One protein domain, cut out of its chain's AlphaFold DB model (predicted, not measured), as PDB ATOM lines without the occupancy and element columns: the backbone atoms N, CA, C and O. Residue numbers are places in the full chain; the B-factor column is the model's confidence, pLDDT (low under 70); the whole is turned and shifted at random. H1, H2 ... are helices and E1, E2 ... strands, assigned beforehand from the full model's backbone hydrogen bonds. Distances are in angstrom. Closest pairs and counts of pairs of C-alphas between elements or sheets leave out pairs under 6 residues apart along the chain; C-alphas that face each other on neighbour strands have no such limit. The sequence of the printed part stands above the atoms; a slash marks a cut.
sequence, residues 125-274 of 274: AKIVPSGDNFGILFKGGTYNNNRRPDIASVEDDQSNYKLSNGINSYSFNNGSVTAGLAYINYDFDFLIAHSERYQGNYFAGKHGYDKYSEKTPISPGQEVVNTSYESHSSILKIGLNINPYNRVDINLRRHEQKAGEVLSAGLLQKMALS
ATOM      1  N   ALA A 125      40.841 -22.449  46.074       94.56
ATOM      2  CA  ALA A 125      41.964 -21.547  46.340       94.56
ATOM      3  C   ALA A 125      41.579 -20.061  46.512       94.56
ATOM      4  O   ALA A 125      42.416 -19.254  46.909       94.56
ATOM      5  N   LYS A 126      40.341 -19.665  46.179       95.12
ATOM      6  CA  LYS A 126      39.821 -18.306  46.417       95.12
ATOM      7  C   LYS A 126      39.043 -18.168  47.722       95.12
ATOM      8  O   LYS A 126      38.738 -17.043  48.108       95.12
ATOM      9  N   ILE A 127      38.725 -19.281  48.378       95.94
ATOM     10  CA  ILE A 127      38.060 -19.312  49.684       95.94
ATOM     11  C   ILE A 127      39.055 -19.680  50.790       95.94
ATOM     12  O   ILE A 127      38.979 -19.118  51.879       95.94
ATOM     13  N   VAL A 128      39.984 -20.604  50.528       97.44
ATOM     14  CA  VAL A 128      40.970 -21.051  51.521       97.44
ATOM     15  C   VAL A 128      42.132 -20.049  51.624       97.44
ATOM     16  O   VAL A 128      42.770 -19.769  50.605       97.44
ATOM     17  N   PRO A 129      42.428 -19.499  52.820       95.00
ATOM     18  CA  PRO A 129      43.585 -18.632  53.031       95.00
ATOM     19  C   PRO A 129      44.915 -19.324  52.708       95.00
ATOM     20  O   PRO A 129      45.058 -20.540  52.813       95.00
ATOM     21  N   SER A 130      45.927 -18.543  52.326       93.06
ATOM     22  CA  SER A 130      47.256 -19.092  52.044       93.06
ATOM     23  C   SER A 130      47.866 -19.743  53.287       93.06
ATOM     24  O   SER A 130      48.029 -19.082  54.308       93.06
ATOM     25  N   GLY A 131      48.251 -21.016  53.172       93.44
ATOM     26  CA  GLY A 131      48.825 -21.807  54.267       93.44
ATOM     27  C   GLY A 131      47.813 -22.682  55.010       93.44
ATOM     28  O   GLY A 131      48.234 -23.586  55.729       93.44
ATOM     29  N   ASP A 132      46.517 -22.470  54.782       96.50
ATOM     30  CA  ASP A 132      45.450 -23.298  55.334       96.50
ATOM     31  C   ASP A 132      44.948 -24.323  54.309       96.50
ATOM     32  O   ASP A 132      45.126 -24.175  53.100       96.50
ATOM     33  N   ASN A 133      44.268 -25.357  54.811       97.62
ATOM     34  CA  ASN A 133      43.618 -26.376  53.981       97.62
ATOM     35  C   ASN A 133      42.095 -26.223  53.944       97.62
ATOM     36  O   ASN A 133      41.427 -26.943  53.211       97.62
ATOM     37  N   PHE A 134      41.523 -25.322  54.743       98.06
ATOM     38  CA  PHE A 134      40.081 -25.148  54.880       98.06
ATOM     39  C   PHE A 134      39.713 -23.667  54.918       98.06
ATOM     40  O   PHE A 134      40.433 -22.856  55.493       98.06
ATOM     41  N   GLY A 135      38.571 -23.318  54.332       97.94
ATOM     42  CA  GLY A 135      38.079 -21.948  54.308       97.94
ATOM     43  C   GLY A 135      36.564 -21.883  54.202       97.94
ATOM     44  O   GLY A 135      35.917 -22.751  53.613       97.94
ATOM     45  N   ILE A 136      36.004 -20.811  54.753       97.88
ATOM     46  CA  ILE A 136      34.584 -20.478  54.661       97.88
ATOM     47  C   ILE A 136      34.471 -19.097  54.019       97.88
ATOM     48  O   ILE A 136      35.193 -18.170  54.382       97.88
ATOM     49  N   LEU A 137      33.543 -18.961  53.078       95.44
ATOM     50  CA  LEU A 137      33.152 -17.694  52.479       95.44
ATOM     51  C   LEU A 137      31.767 -17.319  52.996       95.44
ATOM     52  O   LEU A 137      30.839 -18.118  52.909       95.44
ATOM     53  N   PHE A 138      31.609 -16.087  53.466       96.31
ATOM     54  CA  PHE A 138      30.304 -15.507  53.749       96.31
ATOM     55  C   PHE A 138      30.255 -14.080  53.208       96.31
ATOM     56  O   PHE A 138      31.164 -13.285  53.454       96.31
ATOM     57  N   LYS A 139      29.204 -13.758  52.455       93.06
ATOM     58  CA  LYS A 139      28.911 -12.415  51.950       93.06
ATOM     59  C   LYS A 139      27.450 -12.097  52.234       93.06
ATOM     60  O   LYS A 139      26.583 -12.949  52.061       93.06
ATOM     61  N   GLY A 140      27.182 -10.860  52.626       91.56
ATOM     62  CA  GLY A 140      25.834 -10.357  52.852       91.56
ATOM     63  C   GLY A 140      25.733  -8.913  52.385       91.56
ATOM     64  O   GLY A 140      26.653  -8.125  52.601       91.56
ATOM     65  N   GLY A 141      24.623  -8.569  51.743       89.50
ATOM     66  CA  GLY A 141      24.330  -7.212  51.301       89.50
ATOM     67  C   GLY A 141      22.835  -6.945  51.335       89.50
ATOM     68  O   GLY A 141      22.032  -7.850  51.116       89.50
ATOM     69  N   THR A 142      22.456  -5.700  51.601       88.81
ATOM     70  CA  THR A 142      21.062  -5.255  51.571       88.81
ATOM     71  C   THR A 142      20.949  -3.916  50.860       88.81
ATOM     72  O   THR A 142      21.907  -3.141  50.812       88.81
ATOM     73  N   TYR A 143      19.776  -3.657  50.293       84.44
ATOM     74  CA  TYR A 143      19.486  -2.462  49.513       84.44
ATOM     75  C   TYR A 143      18.096  -1.940  49.890       84.44
ATOM     76  O   TYR A 143      17.195  -2.733  50.158       84.44
ATOM     77  N   ASN A 144      17.924  -0.616  49.895       84.56
ATOM     78  CA  ASN A 144      16.675   0.050  50.296       84.56
ATOM     79  C   ASN A 144      16.057   0.942  49.202       84.56
ATOM     80  O   ASN A 144      14.998   1.526  49.411       84.56
ATOM     81  N   ASN A 145      16.697   1.066  48.034       86.00
ATOM     82  CA  ASN A 145      16.157   1.825  46.898       86.00
ATOM     83  C   ASN A 145      15.331   0.937  45.956       86.00
ATOM     84  O   ASN A 145      15.486   0.969  44.733       86.00
ATOM     85  N   ASN A 146      14.505   0.075  46.532       84.50
ATOM     86  CA  ASN A 146      13.694  -0.865  45.786       84.50
ATOM     87  C   ASN A 146      12.466  -1.304  46.584       84.50
ATOM     88  O   ASN A 146      12.388  -1.161  47.804       84.50
ATOM     89  N   ARG A 147      11.485  -1.832  45.862       85.12
ATOM     90  CA  ARG A 147      10.246  -2.370  46.408       85.12
ATOM     91  C   ARG A 147      10.014  -3.744  45.812       85.12
ATOM     92  O   ARG A 147      10.013  -3.894  44.595       85.12
ATOM     93  N   ARG A 148       9.806  -4.753  46.654       85.06
ATOM     94  CA  ARG A 148       9.355  -6.050  46.156       85.06
ATOM     95  C   ARG A 148       7.888  -5.917  45.717       85.06
ATOM     96  O   ARG A 148       7.080  -5.520  46.560       85.06
ATOM     97  N   PRO A 149       7.554  -6.167  44.440       81.00
ATOM     98  CA  PRO A 149       6.170  -6.110  43.997       81.00
ATOM     99  C   PRO A 149       5.375  -7.262  44.614       81.00
ATOM    100  O   PRO A 149       5.885  -8.372  44.772       81.00
ATOM    101  N   ASP A 150       4.126  -6.974  44.966       77.38
ATOM    102  CA  ASP A 150       3.124  -7.983  45.297       77.38
ATOM    103  C   ASP A 150       2.279  -8.218  44.047       77.38
ATOM    104  O   ASP A 150       1.623  -7.299  43.548       77.38
ATOM    105  N   ILE A 151       2.392  -9.414  43.482       73.56
ATOM    106  CA  ILE A 151       1.920  -9.722  42.135       73.56
ATOM    107  C   ILE A 151       0.831 -10.766  42.260       73.56
ATOM    108  O   ILE A 151       1.020 -11.804  42.898       73.56
ATOM    109  N   ALA A 152      -0.304 -10.497  41.621       67.69
ATOM    110  CA  ALA A 152      -1.398 -11.444  41.576       67.69
ATOM    111  C   ALA A 152      -0.938 -12.770  40.949       67.69
ATOM    112  O   ALA A 152      -0.232 -12.802  39.937       67.69
ATOM    113  N   SER A 153      -1.381 -13.882  41.535       69.75
ATOM    114  CA  SER A 153      -1.110 -15.226  41.016       69.75
ATOM    115  C   SER A 153      -1.765 -15.491  39.655       69.75
ATOM    116  O   SER A 153      -1.395 -16.446  38.980       69.75
ATOM    117  N   VAL A 154      -2.741 -14.664  39.265       70.81
ATOM    118  CA  VAL A 154      -3.447 -14.710  37.981       70.81
ATOM    119  C   VAL A 154      -2.859 -13.644  37.058       70.81
ATOM    120  O   VAL A 154      -2.787 -12.476  37.435       70.81
ATOM    121  N   GLU A 155      -2.435 -14.041  35.856       64.69
ATOM    122  CA  GLU A 155      -1.757 -13.167  34.884       64.69
ATOM    123  C   GLU A 155      -2.605 -11.943  34.491       64.69
ATOM    124  O   GLU A 155      -2.098 -10.823  34.489       64.69
ATOM    125  N   ASP A 156      -3.912 -12.129  34.272       66.56
ATOM    126  CA  ASP A 156      -4.847 -11.050  33.908       66.56
ATOM    127  C   ASP A 156      -4.911  -9.933  34.967       66.56
ATOM    128  O   ASP A 156      -5.016  -8.742  34.641       66.56
ATOM    129  N   ASP A 157      -4.766 -10.298  36.242       66.06
ATOM    130  CA  ASP A 157      -4.815  -9.370  37.372       66.06
ATOM    131  C   ASP A 157      -3.496  -8.612  37.580       66.06
ATOM    132  O   ASP A 157      -3.490  -7.548  38.210       66.06
ATOM    133  N   GLN A 158      -2.383  -9.082  37.000       67.50
ATOM    134  CA  GLN A 158      -1.093  -8.374  37.057       67.50
ATOM    135  C   GLN A 158      -1.159  -7.013  36.349       67.50
ATOM    136  O   GLN A 158      -0.451  -6.075  36.716       67.50
ATOM    137  N   SER A 159      -2.078  -6.858  35.388       63.88
ATOM    138  CA  SER A 159      -2.324  -5.597  34.674       63.88
ATOM    139  C   SER A 159      -2.855  -4.459  35.563       63.88
ATOM    140  O   SER A 159      -2.850  -3.298  35.143       63.88
ATOM    141  N   ASN A 160      -3.296  -4.772  36.788       67.19
ATOM    142  CA  ASN A 160      -3.798  -3.815  37.777       67.19
ATOM    143  C   ASN A 160      -2.750  -3.438  38.841       67.19
ATOM    144  O   ASN A 160      -3.101  -2.819  39.852       67.19
ATOM    145  N   TYR A 161      -1.477  -3.799  38.633       73.25
ATOM    146  CA  TYR A 161      -0.400  -3.469  39.563       73.25
ATOM    147  C   TYR A 161      -0.322  -1.956  39.827       73.25
ATOM    148  O   TYR A 161      -0.215  -1.139  38.908       73.25
ATOM    149  N   LYS A 162      -0.381  -1.573  41.109       73.88
ATOM    150  CA  LYS A 162      -0.330  -0.171  41.542       73.88
ATOM    151  C   LYS A 162       1.099   0.242  41.868       73.88
ATOM    152  O   LYS A 162       1.687  -0.197  42.861       73.88
ATOM    153  N   LEU A 163       1.603   1.167  41.059       76.25
ATOM    154  CA  LEU A 163       2.912   1.779  41.242       76.25
ATOM    155  C   LEU A 163       2.978   2.559  42.555       76.25
ATOM    156  O   LEU A 163       2.033   3.263  42.923       76.25
ATOM    157  N   SER A 164       4.115   2.459  43.239       71.88
ATOM    158  CA  SER A 164       4.453   3.360  44.339       71.88
ATOM    159  C   SER A 164       5.338   4.496  43.837       71.88
ATOM    160  O   SER A 164       6.257   4.289  43.048       71.88
ATOM    161  N   ASN A 165       5.108   5.698  44.363       67.88
ATOM    162  CA  ASN A 165       5.998   6.850  44.181       67.88
ATOM    163  C   ASN A 165       6.816   7.154  45.455       67.88
ATOM    164  O   ASN A 165       7.454   8.201  45.559       67.88
ATOM    165  N   GLY A 166       6.769   6.258  46.450       66.38
ATOM    166  CA  GLY A 166       7.443   6.409  47.736       66.38
ATOM    167  C   GLY A 166       8.501   5.335  47.964       66.38
ATOM    168  O   GLY A 166       8.179   4.148  48.017       66.38
ATOM    169  N   ILE A 167       9.748   5.772  48.158       69.81
ATOM    170  CA  ILE A 167      10.829   4.949  48.710       69.81
ATOM    171  C   ILE A 167      10.712   5.014  50.230       69.81
ATOM    172  O   ILE A 167      10.763   6.102  50.806       69.81
ATOM    173  N   ASN A 168      10.591   3.865  50.891       70.00
ATOM    174  CA  ASN A 168      10.770   3.797  52.335       70.00
ATOM    175  C   ASN A 168      12.227   3.431  52.637       70.00
ATOM    176  O   ASN A 168      12.615   2.276  52.483       70.00
ATOM    177  N   SER A 169      13.023   4.400  53.095       69.69
ATOM    178  CA  SER A 169      14.456   4.220  53.383       69.69
ATOM    179  C   SER A 169      14.762   3.175  54.464       69.69
ATOM    180  O   SER A 169      15.912   2.754  54.574       69.69
ATOM    181  N   TYR A 170      13.753   2.750  55.231       73.62
ATOM    182  CA  TYR A 170      13.862   1.736  56.283       73.62
ATOM    183  C   TYR A 170      13.398   0.337  55.841       73.62
ATOM    184  O   TYR A 170      13.427  -0.598  56.639       73.62
ATOM    185  N   SER A 171      12.959   0.171  54.589       71.12
ATOM    186  CA  SER A 171      12.552  -1.126  54.040       71.12
ATOM    187  C   SER A 171      13.745  -1.833  53.394       71.12
ATOM    188  O   SER A 171      14.160  -1.474  52.297       71.12
ATOM    189  N   PHE A 172      14.261  -2.868  54.058       72.06
ATOM    190  CA  PHE A 172      15.386  -3.698  53.600       72.06
ATOM    191  C   PHE A 172      14.917  -5.083  53.127       72.06
ATOM    192  O   PHE A 172      15.444  -6.119  53.518       72.06
ATOM    193  N   ASN A 173      13.877  -5.116  52.298       71.50
ATOM    194  CA  ASN A 173      13.276  -6.351  51.781       71.50
ATOM    195  C   ASN A 173      14.013  -6.936  50.562       71.50
ATOM    196  O   ASN A 173      13.480  -7.821  49.896       71.50
ATOM    197  N   ASN A 174      15.217  -6.437  50.265       83.38
ATOM    198  CA  ASN A 174      16.047  -6.844  49.138       83.38
ATOM    199  C   ASN A 174      17.515  -6.946  49.565       83.38
ATOM    200  O   ASN A 174      17.982  -6.220  50.451       83.38
ATOM    201  N   GLY A 175      18.257  -7.833  48.911       88.88
ATOM    202  CA  GLY A 175      19.627  -8.134  49.294       88.88
ATOM    203  C   GLY A 175      20.181  -9.383  48.630       88.88
ATOM    204  O   GLY A 175      19.553  -9.991  47.763       88.88
ATOM    205  N   SER A 176      21.376  -9.762  49.056       91.69
ATOM    206  CA  SER A 176      22.001 -11.018  48.665       91.69
ATOM    207  C   SER A 176      22.744 -11.638  49.830       91.69
ATOM    208  O   SER A 176      23.368 -10.920  50.616       91.69
ATOM    209  N   VAL A 177      22.731 -12.962  49.889       94.50
ATOM    210  CA  VAL A 177      23.540 -13.749  50.816       94.50
ATOM    211  C   VAL A 177      24.281 -14.799  50.008       94.50
ATOM    212  O   VAL A 177      23.684 -15.506  49.203       94.50
ATOM    213  N   THR A 178      25.582 -14.918  50.237       96.06
ATOM    214  CA  THR A 178      26.404 -15.978  49.655       96.06
ATOM    215  C   THR A 178      27.151 -16.680  50.769       96.06
ATOM    216  O   THR A 178      27.795 -16.032  51.593       96.06
ATOM    217  N   ALA A 179      27.108 -18.004  50.768       98.12
ATOM    218  CA  ALA A 179      27.878 -18.842  51.668       98.12
ATOM    219  C   ALA A 179      28.661 -19.876  50.860       98.12
ATOM    220  O   ALA A 179      28.187 -20.383  49.845       98.12
ATOM    221  N   GLY A 180      29.863 -20.205  51.307       98.19
ATOM    222  CA  GLY A 180      30.684 -21.224  50.679       98.19
ATOM    223  C   GLY A 180      31.624 -21.883  51.667       98.19
ATOM    224  O   GLY A 180      32.002 -21.296  52.678       98.19
ATOM    225  N   LEU A 181      31.997 -23.110  51.352       98.38
ATOM    226  CA  LEU A 181      32.948 -23.910  52.095       98.38
ATOM    227  C   LEU A 181      33.913 -24.520  51.093       98.38
ATOM    228  O   LEU A 181      33.498 -25.034  50.050       98.38
ATOM    229  N   ALA A 182      35.196 -24.463  51.415       98.50
ATOM    230  CA  ALA A 182      36.236 -25.036  50.591       98.50
ATOM    231  C   ALA A 182      37.256 -25.792  51.430       98.50
ATOM    232  O   ALA A 182      37.555 -25.429  52.569       98.50
ATOM    233  N   TYR A 183      37.807 -26.828  50.818       98.31
ATOM    234  CA  TYR A 183      38.940 -27.575  51.321       98.31
ATOM    235  C   TYR A 183      39.937 -27.779  50.181       98.31
ATOM    236  O   TYR A 183      39.533 -28.033  49.047       98.31
ATOM    237  N   ILE A 184      41.228 -27.656  50.462       97.44
ATOM    238  CA  ILE A 184      42.302 -27.861  49.489       97.44
ATOM    239  C   ILE A 184      43.482 -28.549  50.172       97.44
ATOM    240  O   ILE A 184      43.917 -28.146  51.247       97.44
ATOM    241  N   ASN A 185      44.001 -29.600  49.551       95.31
ATOM    242  CA  ASN A 185      45.281 -30.208  49.894       95.31
ATOM    243  C   ASN A 185      46.019 -30.622  48.604       95.31
ATOM    244  O   ASN A 185      45.633 -30.230  47.503       95.31
ATOM    245  N   TYR A 186      47.109 -31.384  48.731       92.75
ATOM    246  CA  TYR A 186      47.910 -31.805  47.576       92.75
ATOM    247  C   TYR A 186      47.179 -32.788  46.641       92.75
ATOM    248  O   TYR A 186      47.391 -32.742  45.432       92.75
ATOM    249  N   ASP A 187      46.294 -33.637  47.168       95.31
ATOM    250  CA  ASP A 187      45.648 -34.724  46.414       95.31
ATOM    251  C   ASP A 187      44.201 -34.408  46.005       95.31
ATOM    252  O   ASP A 187      43.640 -35.041  45.112       95.31
ATOM    253  N   PHE A 188      43.568 -33.451  46.676       96.31
ATOM    254  CA  PHE A 188      42.134 -33.225  46.641       96.31
ATOM    255  C   PHE A 188      41.787 -31.768  46.930       96.31
ATOM    256  O   PHE A 188      42.272 -31.154  47.884       96.31
ATOM    257  N   ASP A 189      40.849 -31.245  46.157       97.50
ATOM    258  CA  ASP A 189      40.169 -30.005  46.476       97.50
ATOM    259  C   ASP A 189      38.665 -30.140  46.292       97.50
ATOM    260  O   ASP A 189      38.150 -30.895  45.468       97.50
ATOM    261  N   PHE A 190      37.957 -29.399  47.126       97.81
ATOM    262  CA  PHE A 190      36.516 -29.367  47.168       97.81
ATOM    263  C   PHE A 190      36.066 -27.941  47.408       97.81
ATOM    264  O   PHE A 190      36.616 -27.226  48.248       97.81
ATOM    265  N   LEU A 191      35.018 -27.544  46.704       98.44
ATOM    266  CA  LEU A 191      34.308 -26.312  46.971       98.44
ATOM    267  C   LEU A 191      32.818 -26.540  46.777       98.44
ATOM    268  O   LEU A 191      32.388 -27.055  45.748       98.44
ATOM    269  N   ILE A 192      32.033 -26.077  47.738       98.50
ATOM    270  CA  ILE A 192      30.600 -25.875  47.579       98.50
ATOM    271  C   ILE A 192      30.284 -24.428  47.924       98.50
ATOM    272  O   ILE A 192      30.756 -23.904  48.932       98.50
ATOM    273  N   ALA A 193      29.500 -23.766  47.087       98.31
ATOM    274  CA  ALA A 193      29.034 -22.421  47.372       98.31
ATOM    275  C   ALA A 193      27.612 -22.221  46.862       98.31
ATOM    276  O   ALA A 193      27.216 -22.783  45.840       98.31
ATOM    277  N   HIS A 194      26.861 -21.409  47.593       97.75
ATOM    278  CA  HIS A 194      25.485 -21.058  47.305       97.75
ATOM    279  C   HIS A 194      25.290 -19.549  47.445       97.75
ATOM    280  O   HIS A 194      25.832 -18.935  48.365       97.75
ATOM    281  N   SER A 195      24.531 -18.959  46.529       95.81
ATOM    282  CA  SER A 195      24.172 -17.546  46.523       95.81
ATOM    283  C   SER A 195      22.677 -17.392  46.298       95.81
ATOM    284  O   SER A 195      22.142 -17.927  45.324       95.81
ATOM    285  N   GLU A 196      22.042 -16.617  47.166       94.62
ATOM    286  CA  GLU A 196      20.671 -16.156  47.020       94.62
ATOM    287  C   GLU A 196      20.660 -14.649  46.791       94.62
ATOM    288  O   GLU A 196      21.367 -13.888  47.467       94.62
ATOM    289  N   ARG A 197      19.819 -14.194  45.864       91.12
ATOM    290  CA  ARG A 197      19.601 -12.772  45.617       91.12
ATOM    291  C   ARG A 197      18.129 -12.462  45.438       91.12
ATOM    292  O   ARG A 197      17.447 -13.076  44.625       91.12
ATOM    293  N   TYR A 198      17.698 -11.412  46.124       89.69
ATOM    294  CA  TYR A 198      16.363 -10.846  46.047       89.69
ATOM    295  C   TYR A 198      16.485  -9.387  45.613       89.69
ATOM    296  O   TYR A 198      17.010  -8.546  46.349       89.69
ATOM    297  N   GLN A 199      16.020  -9.094  44.402       89.25
ATOM    298  CA  GLN A 199      15.998  -7.755  43.830       89.25
ATOM    299  C   GLN A 199      14.546  -7.331  43.602       89.25
ATOM    300  O   GLN A 199      13.773  -8.030  42.953       89.25
ATOM    301  N   GLY A 200      14.180  -6.165  44.122       88.62
ATOM    302  CA  GLY A 200      12.880  -5.540  43.906       88.62
ATOM    303  C   GLY A 200      12.911  -4.540  42.755       88.62
ATOM    304  O   GLY A 200      13.974  -4.242  42.202       88.62
ATOM    305  N   ASN A 201      11.751  -3.962  42.462       88.31
ATOM    306  CA  ASN A 201      11.626  -2.868  41.517       88.31
ATOM    307  C   ASN A 201      12.345  -1.630  42.037       88.31
ATOM    308  O   ASN A 201      12.100  -1.207  43.167       88.31
ATOM    309  N   TYR A 202      13.251  -1.062  41.245       88.00
ATOM    310  CA  TYR A 202      13.982   0.140  41.646       88.00
ATOM    311  C   TYR A 202      13.173   1.412  41.362       88.00
ATOM    312  O   TYR A 202      12.213   1.395  40.596       88.00
ATOM    313  N   PHE A 203      13.577   2.534  41.955       88.75
ATOM    314  CA  PHE A 203      12.958   3.838  41.708       88.75
ATOM    315  C   PHE A 203      13.836   4.710  40.807       88.75
ATOM    316  O   PHE A 203      15.058   4.771  40.979       88.75
ATOM    317  N   ALA A 204      13.213   5.390  39.845       88.62
ATOM    318  CA  ALA A 204      13.899   6.259  38.896       88.62
ATOM    319  C   ALA A 204      14.539   7.485  39.572       88.62
ATOM    320  O   ALA A 204      14.063   7.996  40.590       88.62
ATOM    321  N   GLY A 205      15.611   7.999  38.967       88.44
ATOM    322  CA  GLY A 205      16.247   9.240  39.404       88.44
ATOM    323  C   GLY A 205      15.299  10.442  39.321       88.44
ATOM    324  O   GLY A 205      14.375  10.473  38.512       88.44
ATOM    325  N   LYS A 206      15.534  11.448  40.171       87.44
ATOM    326  CA  LYS A 206      14.698  12.661  40.251       87.44
ATOM    327  C   LYS A 206      15.254  13.871  39.494       87.44
ATOM    328  O   LYS A 206      14.556  14.864  39.342       87.44
ATOM    329  N   HIS A 207      16.503  13.806  39.036       89.06
ATOM    330  CA  HIS A 207      17.234  14.945  38.478       89.06
ATOM    331  C   HIS A 207      17.747  14.640  37.067       89.06
ATOM    332  O   HIS A 207      18.049  13.488  36.762       89.06
ATOM    333  N   GLY A 208      17.874  15.675  36.228       85.31
ATOM    334  CA  GLY A 208      18.398  15.569  34.859       85.31
ATOM    335  C   GLY A 208      17.404  15.033  33.826       85.31
ATOM    336  O   GLY A 208      17.792  14.811  32.681       85.31
ATOM    337  N   TYR A 209      16.144  14.817  34.219       82.25
ATOM    338  CA  TYR A 209      15.077  14.343  33.331       82.25
ATOM    339  C   TYR A 209      14.580  15.437  32.367       82.25
ATOM    340  O   TYR A 209      14.047  15.141  31.305       82.25
ATOM    341  N   ASP A 210      14.795  16.700  32.723       83.00
ATOM    342  CA  ASP A 210      14.473  17.905  31.954       83.00
ATOM    343  C   ASP A 210      15.220  17.987  30.612       83.00
ATOM    344  O   ASP A 210      14.800  18.698  29.702       83.00
ATOM    345  N   LYS A 211      16.311  17.225  30.465       83.56
ATOM    346  CA  LYS A 211      17.107  17.144  29.233       83.56
ATOM    347  C   LYS A 211      16.464  16.284  28.143       83.56
ATOM    348  O   LYS A 211      16.942  16.300  27.010       83.56
ATOM    349  N   TYR A 212      15.430  15.514  28.472       78.88
ATOM    350  CA  TYR A 212      14.707  14.689  27.509       78.88
ATOM    351  C   TYR A 212      13.521  15.491  26.956       78.88
ATOM    352  O   TYR A 212      12.711  16.015  27.714       78.88
ATOM    353  N   SER A 213      13.430  15.614  25.628       63.91
ATOM    354  CA  SER A 213      12.446  16.480  24.953       63.91
ATOM    355  C   SER A 213      11.019  15.923  24.927       63.91
ATOM    356  O   SER A 213      10.102  16.615  24.496       63.91
ATOM    357  N   GLU A 214      10.824  14.676  25.353       71.44
ATOM    358  CA  GLU A 214       9.551  13.959  25.300       71.44
ATOM    359  C   GLU A 214       9.092  13.542  26.700       71.44
ATOM    360  O   GLU A 214       9.906  13.382  27.613       71.44
ATOM    361  N   LYS A 215       7.779  13.318  26.863       68.50
ATOM    362  CA  LYS A 215       7.238  12.653  28.055       68.50
ATOM    363  C   LYS A 215       7.900  11.282  28.175       68.50
ATOM    364  O   LYS A 215       7.596  10.370  27.409       68.50
ATOM    365  N   THR A 216       8.804  11.140  29.136       70.00
ATOM    366  CA  THR A 216       9.402   9.848  29.446       70.00
ATOM    367  C   THR A 216       8.302   8.895  29.929       70.00
ATOM    368  O   THR A 216       7.429   9.308  30.693       70.00
ATOM    369  N   PRO A 217       8.328   7.610  29.530       74.62
ATOM    370  CA  PRO A 217       7.336   6.627  29.980       74.62
ATOM    371  C   PRO A 217       7.405   6.368  31.494       74.62
ATOM    372  O   PRO A 217       6.495   5.782  32.069       74.62
ATOM    373  N   ILE A 218       8.495   6.799  32.135       80.31
ATOM    374  CA  ILE A 218       8.737   6.714  33.570       80.31
ATOM    375  C   ILE A 218       8.969   8.136  34.085       80.31
ATOM    376  O   ILE A 218       9.829   8.860  33.581       80.31
ATOM    377  N   SER A 219       8.201   8.523  35.093       84.25
ATOM    378  CA  SER A 219       8.269   9.809  35.777       84.25
ATOM    379  C   SER A 219       9.416   9.846  36.798       84.25
ATOM    380  O   SER A 219       9.815   8.806  37.334       84.25
ATOM    381  N   PRO A 220       9.940  11.037  37.133       85.94
ATOM    382  CA  PRO A 220      10.985  11.184  38.142       85.94
ATOM    383  C   PRO A 220      10.568  10.594  39.499       85.94
ATOM    384  O   PRO A 220       9.517  10.938  40.037       85.94
ATOM    385  N   GLY A 221      11.393   9.714  40.074       86.50
ATOM    386  CA  GLY A 221      11.094   9.049  41.351       86.50
ATOM    387  C   GLY A 221      10.027   7.949  41.297       86.50
ATOM    388  O   GLY A 221       9.691   7.411  42.349       86.50
ATOM    389  N   GLN A 222       9.499   7.613  40.119       87.00
ATOM    390  CA  GLN A 222       8.525   6.534  39.945       87.00
ATOM    391  C   GLN A 222       9.197   5.160  40.060       87.00
ATOM    392  O   GLN A 222      10.353   4.982  39.666       87.00
ATOM    393  N   GLU A 223       8.462   4.183  40.589       86.38
ATOM    394  CA  GLU A 223       8.832   2.767  40.547       86.38
ATOM    395  C   GLU A 223       8.969   2.267  39.096       86.38
ATOM    396  O   GLU A 223       8.076   2.469  38.268       86.38
ATOM    397  N   VAL A 224      10.080   1.592  38.794       86.81
ATOM    398  CA  VAL A 224      10.332   0.948  37.503       86.81
ATOM    399  C   VAL A 224       9.985  -0.533  37.599       86.81
ATOM    400  O   VAL A 224      10.735  -1.332  38.164       86.81
ATOM    401  N   VAL A 225       8.833  -0.888  37.040       84.62
ATOM    402  CA  VAL A 225       8.317  -2.265  37.005       84.62
ATOM    403  C   VAL A 225       9.126  -3.181  36.095       84.62
ATOM    404  O   VAL A 225       9.849  -2.714  35.215       84.62
ATOM    405  N   ASN A 226       8.938  -4.489  36.270       82.44
ATOM    406  CA  ASN A 226       9.596  -5.565  35.531       82.44
ATOM    407  C   ASN A 226      11.119  -5.604  35.746       82.44
ATOM    408  O   ASN A 226      11.876  -6.050  34.881       82.44
ATOM    409  N   THR A 227      11.571  -5.129  36.909       87.62
ATOM    410  CA  THR A 227      12.997  -5.111  37.283       87.62
ATOM    411  C   THR A 227      13.295  -5.979  38.505       87.62
ATOM    412  O   THR A 227      14.456  -6.231  38.833       87.62
ATOM    413  N   SER A 228      12.249  -6.496  39.154       88.19
ATOM    414  CA  SER A 228      12.358  -7.443  40.254       88.19
ATOM    415  C   SER A 228      12.652  -8.872  39.789       88.19
ATOM    416  O   SER A 228      12.133  -9.354  38.778       88.19
ATOM    417  N   TYR A 229      13.485  -9.572  40.555       88.94
ATOM    418  CA  TYR A 229      13.764 -10.991  40.380       88.94
ATOM    419  C   TYR A 229      14.302 -11.620  41.666       88.94
ATOM    420  O   TYR A 229      14.822 -10.949  42.560       88.94
ATOM    421  N   GLU A 230      14.208 -12.939  41.720       90.62
ATOM    422  CA  GLU A 230      14.829 -13.789  42.725       90.62
ATOM    423  C   GLU A 230      15.761 -14.781  42.028       90.62
ATOM    424  O   GLU A 230      15.406 -15.329  40.984       90.62
ATOM    425  N   SER A 231      16.960 -14.985  42.568       92.19
ATOM    426  CA  SER A 231      17.963 -15.876  41.991       92.19
ATOM    427  C   SER A 231      18.590 -16.770  43.051       92.19
ATOM    428  O   SER A 231      18.987 -16.297  44.113       92.19
ATOM    429  N   HIS A 232      18.721 -18.049  42.704       95.31
ATOM    430  CA  HIS A 232      19.341 -19.101  43.498       95.31
ATOM    431  C   HIS A 232      20.440 -19.752  42.667       95.31
ATOM    432  O   HIS A 232      20.177 -20.344  41.618       95.31
ATOM    433  N   SER A 233      21.687 -19.645  43.114       95.62
ATOM    434  CA  SER A 233      22.847 -20.188  42.402       95.62
ATOM    435  C   SER A 233      23.661 -21.094  43.303       95.62
ATOM    436  O   SER A 233      24.069 -20.677  44.379       95.62
ATOM    437  N   SER A 234      23.974 -22.298  42.838       97.25
ATOM    438  CA  SER A 234      24.850 -23.236  43.536       97.25
ATOM    439  C   SER A 234      25.961 -23.715  42.620       97.25
ATOM    440  O   SER A 234      25.727 -24.010  41.444       97.25
ATOM    441  N   ILE A 235      27.152 -23.864  43.183       97.56
ATOM    442  CA  ILE A 235      28.274 -24.546  42.545       97.56
ATOM    443  C   ILE A 235      28.836 -25.613  43.479       97.56
ATOM    444  O   ILE A 235      28.910 -25.421  44.693       97.56
ATOM    445  N   LEU A 236      29.237 -26.728  42.885       98.00
ATOM    446  CA  LEU A 236      30.001 -27.792  43.513       98.00
ATOM    447  C   LEU A 236      31.172 -28.126  42.591       98.00
ATOM    448  O   LEU A 236      30.971 -28.467  41.425       98.00
ATOM    449  N   LYS A 237      32.386 -28.047  43.124       98.25
ATOM    450  CA  LYS A 237      33.618 -28.420  42.439       98.25
ATOM    451  C   LYS A 237      34.365 -29.456  43.258       98.25
ATOM    452  O   LYS A 237      34.512 -29.297  44.468       98.25
ATOM    453  N   ILE A 238      34.817 -30.502  42.584       98.12
ATOM    454  CA  ILE A 238      35.638 -31.568  43.148       98.12
ATOM    455  C   ILE A 238      36.825 -31.775  42.213       98.12
ATOM    456  O   ILE A 238      36.625 -32.060  41.031       98.12
ATOM    457  N   GLY A 239      38.033 -31.656  42.748       97.69
ATOM    458  CA  GLY A 239      39.289 -31.941  42.070       97.69
ATOM    459  C   GLY A 239      40.021 -33.087  42.758       97.69
ATOM    460  O   GLY A 239      40.139 -33.107  43.980       97.69
ATOM    461  N   LEU A 240      40.512 -34.048  41.980       97.38
ATOM    462  CA  LEU A 240      41.302 -35.186  42.455       97.38
ATOM    463  C   LEU A 240      42.605 -35.263  41.661       97.38
ATOM    464  O   LEU A 240      42.584 -35.525  40.456       97.38
ATOM    465  N   ASN A 241      43.737 -35.074  42.332       96.88
ATOM    466  CA  ASN A 241      45.064 -35.277  41.765       96.88
ATOM    467  C   ASN A 241      45.456 -36.746  41.989       96.88
ATOM    468  O   ASN A 241      45.824 -37.149  43.087       96.88
ATOM    469  N   ILE A 242      45.354 -37.572  40.945       95.12
ATOM    470  CA  ILE A 242      45.691 -39.006  41.013       95.12
ATOM    471  C   ILE A 242      47.213 -39.184  41.135       95.12
ATOM    472  O   ILE A 242      47.698 -40.114  41.776       95.12
ATOM    473  N   ASN A 243      47.968 -38.312  40.467       93.31
ATOM    474  CA  ASN A 243      49.423 -38.203  40.530       93.31
ATOM    475  C   ASN A 243      49.839 -36.787  40.061       93.31
ATOM    476  O   ASN A 243      48.967 -36.019  39.647       93.31
ATOM    477  N   PRO A 244      51.138 -36.423  40.053       91.38
ATOM    478  CA  PRO A 244      51.578 -35.070  39.685       91.38
ATOM    479  C   PRO A 244      51.208 -34.593  38.267       91.38
ATOM    480  O   PRO A 244      51.349 -33.408  37.975       91.38
ATOM    481  N   TYR A 245      50.767 -35.488  37.378       94.25
ATOM    482  CA  TYR A 245      50.444 -35.183  35.979       94.25
ATOM    483  C   TYR A 245      48.966 -35.389  35.631       94.25
ATOM    484  O   TYR A 245      48.506 -34.879  34.611       94.25
ATOM    485  N   ASN A 246      48.225 -36.131  36.456       96.00
ATOM    486  CA  ASN A 246      46.861 -36.552  36.171       96.00
ATOM    487  C   ASN A 246      45.901 -35.994  37.218       96.00
ATOM    488  O   ASN A 246      45.984 -36.342  38.398       96.00
ATOM    489  N   ARG A 247      44.940 -35.197  36.753       96.56
ATOM    490  CA  ARG A 247      43.876 -34.610  37.566       96.56
ATOM    491  C   ARG A 247      42.512 -34.897  36.950       96.56
ATOM    492  O   ARG A 247      42.361 -34.865  35.729       96.56
ATOM    493  N   VAL A 248      41.532 -35.169  37.804       96.94
ATOM    494  CA  VAL A 248      40.120 -35.298  37.435       96.94
ATOM    495  C   VAL A 248      39.345 -34.178  38.113       96.94
ATOM    496  O   VAL A 248      39.415 -34.038  39.330       96.94
ATOM    497  N   ASP A 249      38.592 -33.413  37.323       95.62
ATOM    498  CA  ASP A 249      37.748 -32.318  37.799       95.62
ATOM    499  C   ASP A 249      36.274 -32.605  37.495       95.62
ATOM    500  O   ASP A 249      35.902 -32.950  36.371       95.62
ATOM    501  N   ILE A 250      35.425 -32.414  38.500       95.88
ATOM    502  CA  ILE A 250      33.968 -32.451  38.385       95.88
ATOM    503  C   ILE A 250      33.448 -31.080  38.807       95.88
ATOM    504  O   ILE A 250      33.686 -30.638  39.928       95.88
ATOM    505  N   ASN A 251      32.721 -30.414  37.912       95.75
ATOM    506  CA  ASN A 251      32.107 -29.114  38.162       95.75
ATOM    507  C   ASN A 251      30.606 -29.201  37.871       95.75
ATOM    508  O   ASN A 251      30.195 -29.492  36.746       95.75
ATOM    509  N   LEU A 252      29.797 -28.955  38.897       95.69
ATOM    510  CA  LEU A 252      28.348 -28.883  38.816       95.69
ATOM    511  C   LEU A 252      27.905 -27.468  39.170       95.69
ATOM    512  O   LEU A 252      28.226 -26.949  40.237       95.69
ATOM    513  N   ARG A 253      27.110 -26.867  38.288       94.38
ATOM    514  CA  ARG A 253      26.490 -25.560  38.501       94.38
ATOM    515  C   ARG A 253      24.985 -25.687  38.324       94.38
ATOM    516  O   ARG A 253      24.526 -26.195  37.303       94.38
ATOM    517  N   ARG A 254      24.228 -25.166  39.285       94.75
ATOM    518  CA  ARG A 254      22.780 -24.974  39.178       94.75
ATOM    519  C   ARG A 254      22.470 -23.499  39.355       94.75
ATOM    520  O   ARG A 254      22.989 -22.863  40.265       94.75
ATOM    521  N   HIS A 255      21.623 -22.974  38.488       92.56
ATOM    522  CA  HIS A 255      21.125 -21.617  38.584       92.56
ATOM    523  C   HIS A 255      19.626 -21.629  38.311       92.56
ATOM    524  O   HIS A 255      19.185 -22.227  37.330       92.56
ATOM    525  N   GLU A 256      18.861 -20.989  39.180       92.75
ATOM    526  CA  GLU A 256      17.419 -20.828  39.064       92.75
ATOM    527  C   GLU A 256      17.083 -19.353  39.270       92.75
ATOM    528  O   GLU A 256      17.600 -18.714  40.187       92.75
ATOM    529  N   GLN A 257      16.252 -18.799  38.389       87.62
ATOM    530  CA  GLN A 257      15.908 -17.385  38.416       87.62
ATOM    531  C   GLN A 257      14.427 -17.206  38.121       87.62
ATOM    532  O   GLN A 257      13.916 -17.695  37.112       87.62
ATOM    533  N   LYS A 258      13.746 -16.491  39.013       87.75
ATOM    534  CA  LYS A 258      12.326 -16.176  38.917       87.75
ATOM    535  C   LYS A 258      12.171 -14.672  38.738       87.75
ATOM    536  O   LYS A 258      12.473 -13.902  39.648       87.75
ATOM    537  N   ALA A 259      11.719 -14.258  37.560       83.25
ATOM    538  CA  ALA A 259      11.314 -12.875  37.335       83.25
ATOM    539  C   ALA A 259      10.070 -12.562  38.178       83.25
ATOM    540  O   ALA A 259       9.223 -13.437  38.372       83.25
ATOM    541  N   GLY A 260       9.985 -11.338  38.697       71.06
ATOM    542  CA  GLY A 260       8.826 -10.904  39.464       71.06
ATOM    543  C   GLY A 260       7.601 -10.757  38.571       71.06
ATOM    544  O   GLY A 260       6.661 -11.531  38.694       71.06
ATOM    545  N   GLU A 261       7.610  -9.779  37.668       74.94
ATOM    546  CA  GLU A 261       6.432  -9.363  36.892       74.94
ATOM    547  C   GLU A 261       6.517  -9.837  35.435       74.94
ATOM    548  O   GLU A 261       7.602  -9.888  34.851       74.94
ATOM    549  N   VAL A 262       5.375 -10.156  34.817       59.41
ATOM    550  CA  VAL A 262       5.304 -10.389  33.368       59.41
ATOM    551  C   VAL A 262       5.314  -9.032  32.648       59.41
ATOM    552  O   VAL A 262       4.687  -8.075  33.094       59.41
ATOM    553  N   LEU A 263       6.081  -8.947  31.553       57.00
ATOM    554  CA  LEU A 263       6.299  -7.771  30.697       57.00
ATOM    555  C   LEU A 263       5.168  -6.720  30.738       57.00
ATOM    556  O   LEU A 263       4.037  -6.961  30.325       57.00
ATOM    557  N   SER A 264       5.537  -5.494  31.108       46.28
ATOM    558  CA  SER A 264       4.695  -4.295  31.242       46.28
ATOM    559  C   SER A 264       4.078  -3.748  29.940       46.28
ATOM    560  O   SER A 264       3.625  -2.602  29.910       46.28
ATOM    561  N   ALA A 265       4.008  -4.539  28.863       46.00
ATOM    562  CA  ALA A 265       3.372  -4.124  27.611       46.00
ATOM    563  C   ALA A 265       1.898  -3.721  27.826       46.00
ATOM    564  O   ALA A 265       1.449  -2.727  27.258       46.00
ATOM    565  N   GLY A 266       1.176  -4.405  28.724       42.06
ATOM    566  CA  GLY A 266      -0.198  -4.039  29.099       42.06
ATOM    567  C   GLY A 266      -0.310  -2.798  29.999       42.06
ATOM    568  O   GLY A 266      -1.296  -2.066  29.918       42.06
ATOM    569  N   LEU A 267       0.707  -2.511  30.822       42.22
ATOM    570  CA  LEU A 267       0.729  -1.345  31.721       42.22
ATOM    571  C   LEU A 267       1.020  -0.040  30.961       42.22
ATOM    572  O   LEU A 267       0.388   0.983  31.225       42.22
ATOM    573  N   LEU A 268       1.919  -0.081  29.971       40.91
ATOM    574  CA  LEU A 268       2.235   1.077  29.124       40.91
ATOM    575  C   LEU A 268       1.098   1.430  28.157       40.91
ATOM    576  O   LEU A 268       0.863   2.609  27.897       40.91
ATOM    577  N   GLN A 269       0.346   0.438  27.665       36.53
ATOM    578  CA  GLN A 269      -0.774   0.689  26.753       36.53
ATOM    579  C   GLN A 269      -1.903   1.488  27.423       36.53
ATOM    580  O   GLN A 269      -2.511   2.336  26.776       36.53
ATOM    581  N   LYS A 270      -2.140   1.293  28.729       38.56
ATOM    582  CA  LYS A 270      -3.107   2.102  29.491       38.56
ATOM    583  C   LYS A 270      -2.624   3.534  29.744       38.56
ATOM    584  O   LYS A 270      -3.448   4.436  29.705       38.56
ATOM    585  N   MET A 271      -1.319   3.764  29.940       39.50
ATOM    586  CA  MET A 271      -0.772   5.124  30.104       39.50
ATOM    587  C   MET A 271      -0.735   5.926  28.797       39.50
ATOM    588  O   MET A 271      -0.781   7.149  28.833       39.50
ATOM    589  N   ALA A 272      -0.653   5.258  27.643       36.47
ATOM    590  CA  ALA A 272      -0.727   5.909  26.333       36.47
ATOM    591  C   ALA A 272      -2.168   6.264  25.905       36.47
ATOM    592  O   ALA A 272      -2.353   6.994  24.933       36.47
ATOM    593  N   LEU A 273      -3.178   5.739  26.608       35.34
ATOM    594  CA  LEU A 273      -4.605   5.927  26.319       35.34
ATOM    595  C   LEU A 273      -5.322   6.834  27.340       35.34
ATOM    596  O   LEU A 273      -6.545   6.963  27.271       35.34
ATOM    597  N   SER A 274      -4.586   7.462  28.265       34.09
ATOM    598  CA  SER A 274      -5.090   8.424  29.264       34.09
ATOM    599  C   SER A 274      -4.413   9.781  29.128       34.09
ATOM    600  O   SER A 274      -5.119  10.806  29.214       34.09
TER     601      SER A 274
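This is residues 125 to 274 of the 274 residues of the protein "Hemin receptor" of Yersinia pekkanenii (UniProt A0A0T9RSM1). A long, narrow slab of five antiparallel strands, twisted and gently curled, makes most of the length, with long loops and the short helices H1 and H2 gathered at one end. Within that end, residues 211 to 216 stick out, while tight turns after E2 and E4 lie at the other end. The 150 printed residues hold E1, H1, E2, E3, E4, E5 and H2 along the chain, mostly strand in class, with 73 residues in named elements, under half; the sheet's order is E1, E2, E3, E4, E5. The whole is only just extended, close to loose, with a radius of gyration of the C-alphas of 22.5 A, and spans 72 by 32 by 29 A.

E1, residues 134 to 143, starts at C-alpha 134 (40.081, -25.148, 54.880) and is 31.1 A long. H1 is residues 155 to 158. E2, residues 174 to 184, measures 33.6 A, E3, residues 188 to 199, 36.6 A, E4, residues 229 to 243, 44.9 A, and E5, residues 246 to 259, 42.7 A. H2, residues 265 to 271, ends at C-alpha 271 (-0.772, 5.124, 30.104).

E1 and E2 are antiparallel at 173 degrees, with N 137 and O 180 2.8 A apart. E2, E3, E4 and E5 form a meander, each strand the antiparallel neighbour of the one before; within hydrogen-bond range are N 181 and O 192, 2.8 A, N 195 and O 233, 2.8 A, and N 236 and O 252, 2.8 A. E1 and E5 are edge strands. H1 and H2 are apart, and neither is on the sheet. H2 has 1 of 3 O i to N i+4 pairs within range and 1 of 4 O i to N i+3 pairs; H1 is too short for an i+4 pair.

The C-alphas farthest apart, of Asn 243 and Ser 274, are 72.6 A apart. The printed part has no cut. The links E1 to H1, H1 to E2 and E3 to E4 are long. Mean pLDDT of the printed part is 83.2; residues 262 to 274 are among those under 70.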